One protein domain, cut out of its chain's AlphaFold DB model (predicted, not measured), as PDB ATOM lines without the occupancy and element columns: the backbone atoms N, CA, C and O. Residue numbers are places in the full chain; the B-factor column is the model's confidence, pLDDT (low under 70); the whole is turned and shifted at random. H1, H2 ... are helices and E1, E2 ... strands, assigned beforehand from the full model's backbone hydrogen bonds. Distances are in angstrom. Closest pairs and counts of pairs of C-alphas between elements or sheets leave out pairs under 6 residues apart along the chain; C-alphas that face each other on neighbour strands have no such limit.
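Overview. This is residues 35 to 99 of the 111 residues of an uncharacterized protein of Streptomyces marianii (UniProt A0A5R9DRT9). A two-stranded hairpin, E1 and E2, makes one end of a long, loose domain; H1 packs over the base of the hairpin near the middle, and the other end is a stretch of loops with two very short helices, H2 and H3. The turn of the hairpin, with Ala 53, and the last printed residue, Thr 99, just after H3, lie at the two ends of the long axis, and residues 35 to 36 pair with residues 92 to 93, antiparallel, in the loop-rich half. The printed part has 65 residues, with named elements in the order E1, E2, H1, H2, H3; the sheet E1 - E2 is antiparallel and the class is mixed, helices and strands. The whole is loose, with a radius of gyration of the C-alphas of 14.7 A and spans of 46 by 22 by 19 A.

Arrangement. E1, residues 44 to 50, and E2, residues 56 to 62, form a hairpin of antiparallel neighbours, with 157 degrees between their N-to-C directions. The C-alphas of Gln 44 and Glu 62 face each other at 4.3 A, and those of Thr 50 and Thr 56 at 4.5 A. Across the pair, N 47 and O 59 are within hydrogen-bond range at 2.9 A, as are N 61 and O 45 at 2.9 A. H1, residues 63 to 76, follows E2 by a tight link with 0 residues between them. The closest C-alphas of E1 and H1 are those of Gln 44 and Val 66, 5.9 A apart. The closest of E2 and H1 are those of Tyr 61 and Ile 69, 7.7 A apart. H2, residues 81 to 84, is close to H1 but not clearly touching, with the C-alphas of His 71 and Pro 81 closest at 7.7 A. H3, residues 95 to 98, is apart from E1, E2, H1 and H2. In H1, 9 of 10 O i to N i+4 pairs are within hydrogen-bond range; H2 and H3 are too short for such a pair.

Along the chain. E1 begins at C-alpha 44, at (184.775, 147.488, 209.299), and measures 20.0 A from first to last C-alpha; E2 also measures 20.0 A. H1, with 14 residues, measures 20.8 A and ends at C-alpha 76, at (182.051, 162.074, 221.871). H2 measures 5.4 A. H3 measures 4.9 A and ends at C-alpha 98, at (188.004, 171.846, 194.039).

Size, cuts and confidence. The two C-alphas farthest apart, those of Ala 53 and Thr 99, are 47.8 A apart. The first and last printed C-alphas, those of Val 35 and Thr 99, are 14.1 A apart. The printed part has no cut. The link from H2 to H3, with 10 residues, is short but not tight; the other links are tight. The mean pLDDT of the printed part is 89.9, and residues 97 to 99 of the model are under 70.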
ATOM      1  N   VAL A  35     189.615 172.130 205.287       84.88
ATOM      2  CA  VAL A  35     190.698 171.146 205.193       84.88
ATOM      3  C   VAL A  35     190.191 169.718 205.338       84.88
ATOM      4  O   VAL A  35     189.194 169.433 205.994       84.88
ATOM      5  N   ARG A  36     190.925 168.778 204.751       86.56
ATOM      6  CA  ARG A  36     190.716 167.338 204.872       86.56
ATOM      7  C   ARG A  36     191.915 166.703 205.569       86.56
ATOM      8  O   ARG A  36     193.068 166.946 205.216       86.56
ATOM      9  N   ALA A  37     191.634 165.855 206.551       87.69
ATOM     10  CA  ALA A  37     192.635 165.080 207.273       87.69
ATOM     11  C   ALA A  37     192.675 163.633 206.762       87.69
ATOM     12  O   ALA A  37     191.638 162.979 206.619       87.69
ATOM     13  N   GLN A  38     193.877 163.104 206.531       89.69
ATOM     14  CA  GLN A  38     194.070 161.684 206.238       89.69
ATOM     15  C   GLN A  38     194.225 160.904 207.547       89.69
ATOM     16  O   GLN A  38     195.297 160.879 208.153       89.69
ATOM     17  N   VAL A  39     193.139 160.262 207.974       91.12
ATOM     18  CA  VAL A  39     193.084 159.476 209.214       91.12
ATOM     19  C   VAL A  39     192.947 157.987 208.876       91.12
ATOM     20  O   VAL A  39     191.981 157.616 208.201       91.12
ATOM     21  N   PRO A  40     193.871 157.113 209.320       91.25
ATOM     22  CA  PRO A  40     193.725 155.674 209.143       91.25
ATOM     23  C   PRO A  40     192.530 155.157 209.954       91.25
ATOM     24  O   PRO A  40     192.414 155.430 211.148       91.25
ATOM     25  N   ARG A  41     191.646 154.388 209.312       91.44
ATOM     26  CA  ARG A  41     190.484 153.750 209.946       91.44
ATOM     27  C   ARG A  41     190.382 152.284 209.523       91.44
ATOM     28  O   ARG A  41     190.788 151.958 208.404       91.44
ATOM     29  N   PRO A  42     189.833 151.404 210.378       91.62
ATOM     30  CA  PRO A  42     189.404 150.076 209.956       91.62
ATOM     31  C   PRO A  42     188.412 150.158 208.790       91.62
ATOM     32  O   PRO A  42     187.671 151.130 208.675       91.62
ATOM     33  N   LEU A  43     188.369 149.123 207.949       94.50
ATOM     34  CA  LEU A  43     187.358 149.006 206.888       94.50
ATOM     35  C   LEU A  43     186.008 148.489 207.398       94.50
ATOM     36  O   LEU A  43     185.027 148.562 206.666       94.50
ATOM     37  N   GLN A  44     185.968 147.991 208.634       97.12
ATOM     38  CA  GLN A  44     184.775 147.488 209.299       97.12
ATOM     39  C   GLN A  44     184.894 147.688 210.812       97.12
ATOM     40  O   GLN A  44     185.989 147.592 211.375       97.12
ATOM     41  N   THR A  45     183.780 147.965 211.482       94.75
ATOM     42  CA  THR A  45     183.684 148.006 212.948       94.75
ATOM     43  C   THR A  45     182.264 147.679 213.389       94.75
ATOM     44  O   THR A  45     181.302 148.108 212.756       94.75
ATOM     45  N   THR A  46     182.142 146.943 214.490       97.50
ATOM     46  CA  THR A  46     180.878 146.784 215.214       97.50
ATOM     47  C   THR A  46     180.804 147.837 216.311       97.50
ATOM     48  O   THR A  46     181.741 147.966 217.101       97.50
ATOM     49  N   VAL A  47     179.704 148.585 216.354       96.06
ATOM     50  CA  VAL A  47     179.422 149.590 217.384       96.06
ATOM     51  C   VAL A  47     178.233 149.125 218.205       96.06
ATOM     52  O   VAL A  47     177.221 148.701 217.649       96.06
ATOM     53  N   GLU A  48     178.373 149.217 219.523       97.19
ATOM     54  CA  GLU A  48     177.283 149.035 220.474       97.19
ATOM     55  C   GLU A  48     176.731 150.396 220.904       97.19
ATOM     56  O   GLU A  48     177.485 151.293 221.304       97.19
ATOM     57  N   THR A  49     175.409 150.521 220.843       93.81
ATOM     58  CA  THR A  49     174.661 151.724 221.205       93.81
ATOM     59  C   THR A  49     173.592 151.357 222.223       93.81
ATOM     60  O   THR A  49     172.973 150.298 222.138       93.81
ATOM     61  N   THR A  50     173.358 152.242 223.189       94.31
ATOM     62  CA  THR A  50     172.216 152.114 224.098       94.31
ATOM     63  C   THR A  50     171.049 152.908 223.527       94.31
ATOM     64  O   THR A  50     171.189 154.096 223.235       94.31
ATOM     65  N   THR A  51     169.902 152.262 223.353       91.56
ATOM     66  CA  THR A  51     168.676 152.911 222.888       91.56
ATOM     67  C   THR A  51     168.120 153.852 223.955       91.56
ATOM     68  O   THR A  51     168.472 153.776 225.134       91.56
ATOM     69  N   ALA A  52     167.174 154.711 223.576       91.00
ATOM     70  CA  ALA A  52     166.464 155.561 224.533       91.00
ATOM     71  C   ALA A  52     165.701 154.757 225.609       91.00
ATOM     72  O   ALA A  52     165.469 155.265 226.702       91.00
ATOM     73  N   ALA A  53     165.341 153.502 225.319       93.31
ATOM     74  CA  ALA A  53     164.695 152.594 226.265       93.31
ATOM     75  C   ALA A  53     165.690 151.866 227.193       93.31
ATOM     76  O   ALA A  53     165.271 151.097 228.054       93.31
ATOM     77  N   GLY A  54     166.999 152.088 227.028       91.75
ATOM     78  CA  GLY A  54     168.045 151.479 227.849       91.75
ATOM     79  C   GLY A  54     168.494 150.085 227.397       91.75
ATOM     80  O   GLY A  54     169.347 149.493 228.054       91.75
ATOM     81  N   SER A  55     167.960 149.553 226.292       92.69
ATOM     82  CA  SER A  55     168.464 148.314 225.685       92.69
ATOM     83  C   SER A  55     169.760 148.568 224.910       92.69
ATOM     84  O   SER A  55     169.966 149.661 224.386       92.69
ATOM     85  N   THR A  56     170.627 147.563 224.807       95.62
ATOM     86  CA  THR A  56     171.829 147.624 223.962       95.62
ATOM     87  C   THR A  56     171.547 147.003 222.601       95.62
ATOM     88  O   THR A  56     171.014 145.897 222.518       95.62
ATOM     89  N   GLU A  57     171.953 147.696 221.546       94.81
ATOM     90  CA  GLU A  57     171.906 147.226 220.165       94.81
ATOM     91  C   GLU A  57     173.301 147.295 219.542       94.81
ATOM     92  O   GLU A  57     174.109 148.158 219.889       94.81
ATOM     93  N   SER A  58     173.587 146.384 218.612       96.44
ATOM     94  CA  SER A  58     174.862 146.329 217.896       96.44
ATOM     95  C   SER A  58     174.637 146.513 216.401       96.44
ATOM     96  O   SER A  58     173.783 145.850 215.814       96.44
ATOM     97  N   ALA A  59     175.454 147.350 215.768       96.00
ATOM     98  CA  ALA A  59     175.440 147.565 214.326       96.00
ATOM     99  C   ALA A  59     176.843 147.392 213.737       96.00
ATOM    100  O   ALA A  59     177.842 147.793 214.338       96.00
ATOM    101  N   VAL A  60     176.922 146.782 212.554       97.75
ATOM    102  CA  VAL A  60     178.167 146.636 211.791       97.75
ATOM    103  C   VAL A  60     178.215 147.732 210.736       97.75
ATOM    104  O   VAL A  60     177.303 147.850 209.924       97.75
ATOM    105  N   TYR A  61     179.297 148.503 210.734       94.62
ATOM    106  CA  TYR A  61     179.562 149.553 209.758       94.62
ATOM    107  C   TYR A  61     180.774 149.188 208.917       94.62
ATOM    108  O   TYR A  61     181.755 148.649 209.437       94.62
ATOM    109  N   GLU A  62     180.738 149.529 207.633       96.19
ATOM    110  CA  GLU A  62     181.779 149.176 206.669       96.19
ATOM    111  C   GLU A  62     182.154 150.361 205.773       96.19
ATOM    112  O   GLU A  62     181.386 151.300 205.578       96.19
ATOM    113  N   ARG A  63     183.362 150.324 205.202       91.69
ATOM    114  CA  ARG A  63     183.858 151.238 204.155       91.69
ATOM    115  C   ARG A  63     183.693 152.735 204.463       91.69
ATOM    116  O   ARG A  63     184.518 153.314 205.165       91.69
ATOM    117  N   GLY A  64     182.710 153.391 203.847       88.94
ATOM    118  CA  GLY A  64     182.427 154.808 204.056       88.94
ATOM    119  C   GLY A  64     181.807 155.047 205.426       88.94
ATOM    120  O   GLY A  64     182.247 155.940 206.146       88.94
ATOM    121  N   ASP A  65     180.878 154.184 205.825       93.19
ATOM    122  CA  ASP A  65     180.079 154.358 207.035       93.19
ATOM    123  C   ASP A  65     180.913 154.152 208.295       93.19
ATOM    124  O   ASP A  65     180.776 154.905 209.255       93.19
ATOM    125  N   VAL A  66     181.870 153.215 208.269       95.25
ATOM    126  CA  VAL A  66     182.823 153.060 209.382       95.25
ATOM    127  C   VAL A  66     183.663 154.324 209.596       95.25
ATOM    128  O   VAL A  66     184.019 154.641 210.729       95.25
ATOM    129  N   ARG A  67     183.967 155.086 208.534       92.81
ATOM    130  CA  ARG A  67     184.704 156.353 208.664       92.81
ATOM    131  C   ARG A  67     183.841 157.433 209.304       92.81
ATOM    132  O   ARG A  67     184.380 158.208 210.086       92.81
ATOM    133  N   LEU A  68     182.549 157.468 208.974       92.81
ATOM    134  CA  LEU A  68     181.591 158.416 209.540       92.81
ATOM    135  C   LEU A  68     181.344 158.112 211.018       92.81
ATOM    136  O   LEU A  68     181.605 158.959 211.862       92.81
ATOM    137  N   ILE A  69     180.961 156.880 211.359       94.75
ATOM    138  CA  ILE A  69     180.661 156.540 212.755       94.75
ATOM    139  C   ILE A  69     181.893 156.676 213.661       94.75
ATOM    140  O   ILE A  69     181.787 157.173 214.776       94.75
ATOM    141  N   ALA A  70     183.086 156.311 213.178       93.25
ATOM    142  CA  ALA A  70     184.317 156.476 213.950       93.25
ATOM    143  C   ALA A  70     184.715 157.951 214.134       93.25
ATOM    144  O   ALA A  70     185.440 158.270 215.071       93.25
ATOM    145  N   HIS A  71     184.289 158.836 213.232       91.69
ATOM    146  CA  HIS A  71     184.478 160.273 213.374       91.69
ATOM    147  C   HIS A  71     183.545 160.851 214.446       91.69
ATOM    148  O   HIS A  71     184.020 161.559 215.329       91.69
ATOM    149  N   GLU A  72     182.267 160.470 214.443       92.88
ATOM    150  CA  GLU A  72     181.321 160.912 215.475       92.88
ATOM    151  C   GLU A  72     181.691 160.387 216.870       92.88
ATOM    152  O   GLU A  72     181.641 161.128 217.850       92.88
ATOM    153  N   ILE A  73     182.135 159.128 216.973       93.75
ATOM    154  CA  ILE A  73     182.614 158.556 218.244       93.75
ATOM    155  C   ILE A  73     183.816 159.342 218.780       93.75
ATOM    156  O   ILE A  73     183.859 159.657 219.966       93.75
ATOM    157  N   ASP A  74     184.769 159.708 217.918       92.44
ATOM    158  CA  ASP A  74     185.913 160.516 218.343       92.44
ATOM    159  C   ASP A  74     185.461 161.875 218.905       92.44
ATOM    160  O   ASP A  74     186.014 162.325 219.903       92.44
ATOM    161  N   HIS A  75     184.417 162.495 218.346       87.19
ATOM    162  CA  HIS A  75     183.846 163.723 218.903       87.19
ATOM    163  C   HIS A  75     183.203 163.540 220.276       87.19
ATOM    164  O   HIS A  75     183.359 164.414 221.130       87.19
ATOM    165  N   LEU A  76     182.549 162.404 220.530       91.38
ATOM    166  CA  LEU A  76     182.051 162.074 221.871       91.38
ATOM    167  C   LEU A  76     183.190 161.937 222.894       91.38
ATOM    168  O   LEU A  76     183.001 162.269 224.064       91.38
ATOM    169  N   ASP A  77     184.372 161.514 222.443       90.69
ATOM    170  CA  ASP A  77     185.593 161.423 223.252       90.69
ATOM    171  C   ASP A  77     186.403 162.737 223.291       90.69
ATOM    172  O   ASP A  77     187.474 162.789 223.898       90.69
ATOM    173  N   GLY A  78     185.915 163.811 222.658       89.00
ATOM    174  CA  GLY A  78     186.614 165.099 222.577       89.00
ATOM    175  C   GLY A  78     187.861 165.082 221.687       89.00
ATOM    176  O   GLY A  78     188.714 165.957 221.809       89.00
ATOM    177  N   LEU A  79     187.977 164.092 220.803       89.38
ATOM    178  CA  LEU A  79     189.082 163.926 219.869       89.38
ATOM    179  C   LEU A  79     188.752 164.552 218.512       89.38
ATOM    180  O   LEU A  79     187.622 164.514 218.014       89.38
ATOM    181  N   LEU A  80     189.783 165.108 217.889       89.88
ATOM    182  CA  LEU A  80     189.744 165.699 216.563       89.88
ATOM    183  C   LEU A  80     190.514 164.823 215.566       89.88
ATOM    184  O   LEU A  80     191.368 164.018 215.946       89.88
ATOM    185  N   PRO A  81     190.284 164.999 214.250       86.00
ATOM    186  CA  PRO A  81     191.032 164.264 213.236       86.00
ATOM    187  C   PRO A  81     192.557 164.379 213.389       86.00
ATOM    188  O   PRO A  81     193.260 163.405 213.133       86.00
ATOM    189  N   MET A  82     193.063 165.531 213.851       88.69
ATOM    190  CA  MET A  82     194.495 165.780 214.073       88.69
ATOM    191  C   MET A  82     195.105 164.866 215.142       88.69
ATOM    192  O   MET A  82     196.246 164.442 214.983       88.69
ATOM    193  N   ASP A  83     194.333 164.471 216.156       91.00
ATOM    194  CA  ASP A  83     194.790 163.563 217.217       91.00
ATOM    195  C   ASP A  83     194.997 162.127 216.712       91.00
ATOM    196  O   ASP A  83     195.666 161.312 217.347       91.00
ATOM    197  N   ARG A  84     194.409 161.794 215.556       90.50
ATOM    198  CA  ARG A  84     194.457 160.459 214.937       90.50
ATOM    199  C   ARG A  84     195.274 160.423 213.644       90.50
ATOM    200  O   ARG A  84     195.432 159.352 213.050       90.50
ATOM    201  N   MET A  85     195.785 161.564 213.185       89.75
ATOM    202  CA  MET A  85     196.655 161.632 212.013       89.75
ATOM    203  C   MET A  85     197.992 160.940 212.290       89.75
ATOM    204  O   MET A  85     198.517 160.953 213.403       89.75
ATOM    205  N   ARG A  86     198.576 160.329 211.253       88.62
ATOM    206  CA  ARG A  86     199.948 159.819 211.363       88.62
ATOM    207  C   ARG A  86     200.914 161.005 211.515       88.62
ATOM    208  O   ARG A  86     200.714 162.016 210.837       88.62
ATOM    209  N   PRO A  87     201.981 160.877 212.322       88.38
ATOM    210  CA  PRO A  87     203.008 161.908 212.417       88.38
ATOM    211  C   PRO A  87     203.556 162.292 211.036       88.38
ATOM    212  O   PRO A  87     203.808 161.422 210.202       88.38
ATOM    213  N   GLY A  88     203.721 163.593 210.795       88.94
ATOM    214  CA  GLY A  88     204.253 164.125 209.536       88.94
ATOM    215  C   GLY A  88     203.257 164.203 208.373       88.94
ATOM    216  O   GLY A  88     203.620 164.692 207.306       88.94
ATOM    217  N   VAL A  89     202.004 163.770 208.547       88.25
ATOM    218  CA  VAL A  89     200.954 163.981 207.539       88.25
ATOM    219  C   VAL A  89     200.382 165.387 207.694       88.25
ATOM    220  O   VAL A  89     200.013 165.790 208.793       88.25
ATOM    221  N   ARG A  90     200.291 166.137 206.590       87.50
ATOM    222  CA  ARG A  90     199.670 167.469 206.575       87.50
ATOM    223  C   ARG A  90     198.170 167.393 206.309       87.50
ATOM    224  O   ARG A  90     197.688 166.475 205.642       87.50
ATOM    225  N   LEU A  91     197.453 168.403 206.788       87.94
ATOM    226  CA  LEU A  91     196.095 168.690 206.343       87.94
ATOM    227  C   LEU A  91     196.111 169.067 204.855       87.94
ATOM    228  O   LEU A  91     197.051 169.710 204.381       87.94
ATOM    229  N   VAL A  92     195.080 168.648 204.128       86.94
ATOM    230  CA  VAL A  92     194.908 168.938 202.702       86.94
ATOM    231  C   VAL A  92     193.824 170.010 202.559       86.94
ATOM    232  O   VAL A  92     192.675 169.716 202.883       86.94
ATOM    233  N   PRO A  93     194.147 171.234 202.115       87.06
ATOM    234  CA  PRO A  93     193.158 172.266 201.812       87.06
ATOM    235  C   PRO A  93     192.068 171.752 200.870       87.06
ATOM    236  O   PRO A  93     192.342 171.005 199.928       87.06
ATOM    237  N   VAL A  94     190.821 172.144 201.113       82.00
ATOM    238  CA  VAL A  94     189.683 171.742 200.276       82.00
ATOM    239  C   VAL A  94     189.817 172.299 198.859       82.00
ATOM    240  O   VAL A  94     189.378 171.655 197.907       82.00
ATOM    241  N   GLU A  95     190.488 173.433 198.685       80.94
ATOM    242  CA  GLU A  95     190.810 174.035 197.391       80.94
ATOM    243  C   GLU A  95     191.604 173.076 196.500       80.94
ATOM    244  O   GLU A  95     191.317 173.002 195.308       80.94
ATOM    245  N   GLU A  96     192.521 172.280 197.072       80.19
ATOM    246  CA  GLU A  96     193.282 171.260 196.329       80.19
ATOM    247  C   GLU A  96     192.358 170.174 195.740       80.19
ATOM    248  O   GLU A  96     192.700 169.537 194.745       80.19
ATOM    249  N   TYR A  97     191.165 169.976 196.315       65.12
ATOM    250  CA  TYR A  97     190.146 169.093 195.749       65.12
ATOM    251  C   TYR A  97     189.257 169.811 194.732       65.12
ATOM    252  O   TYR A  97     188.881 169.199 193.745       65.12
ATOM    253  N   ARG A  98     188.935 171.097 194.915       65.00
ATOM    254  CA  ARG A  98     188.004 171.846 194.039       65.00
ATOM    255  C   ARG A  98     188.544 172.113 192.629       65.00
ATOM    256  O   ARG A  98     187.775 172.508 191.758       65.00
ATOM    257  N   THR A  99     189.836 171.906 192.384       58.00
ATOM    258  CA  THR A  99     190.483 172.182 191.090       58.00
ATOM    259  C   THR A  99     190.192 171.160 189.987       58.00
ATOM    260  O   THR A  99     190.573 171.393 188.842       58.00
TER     261      THR A  99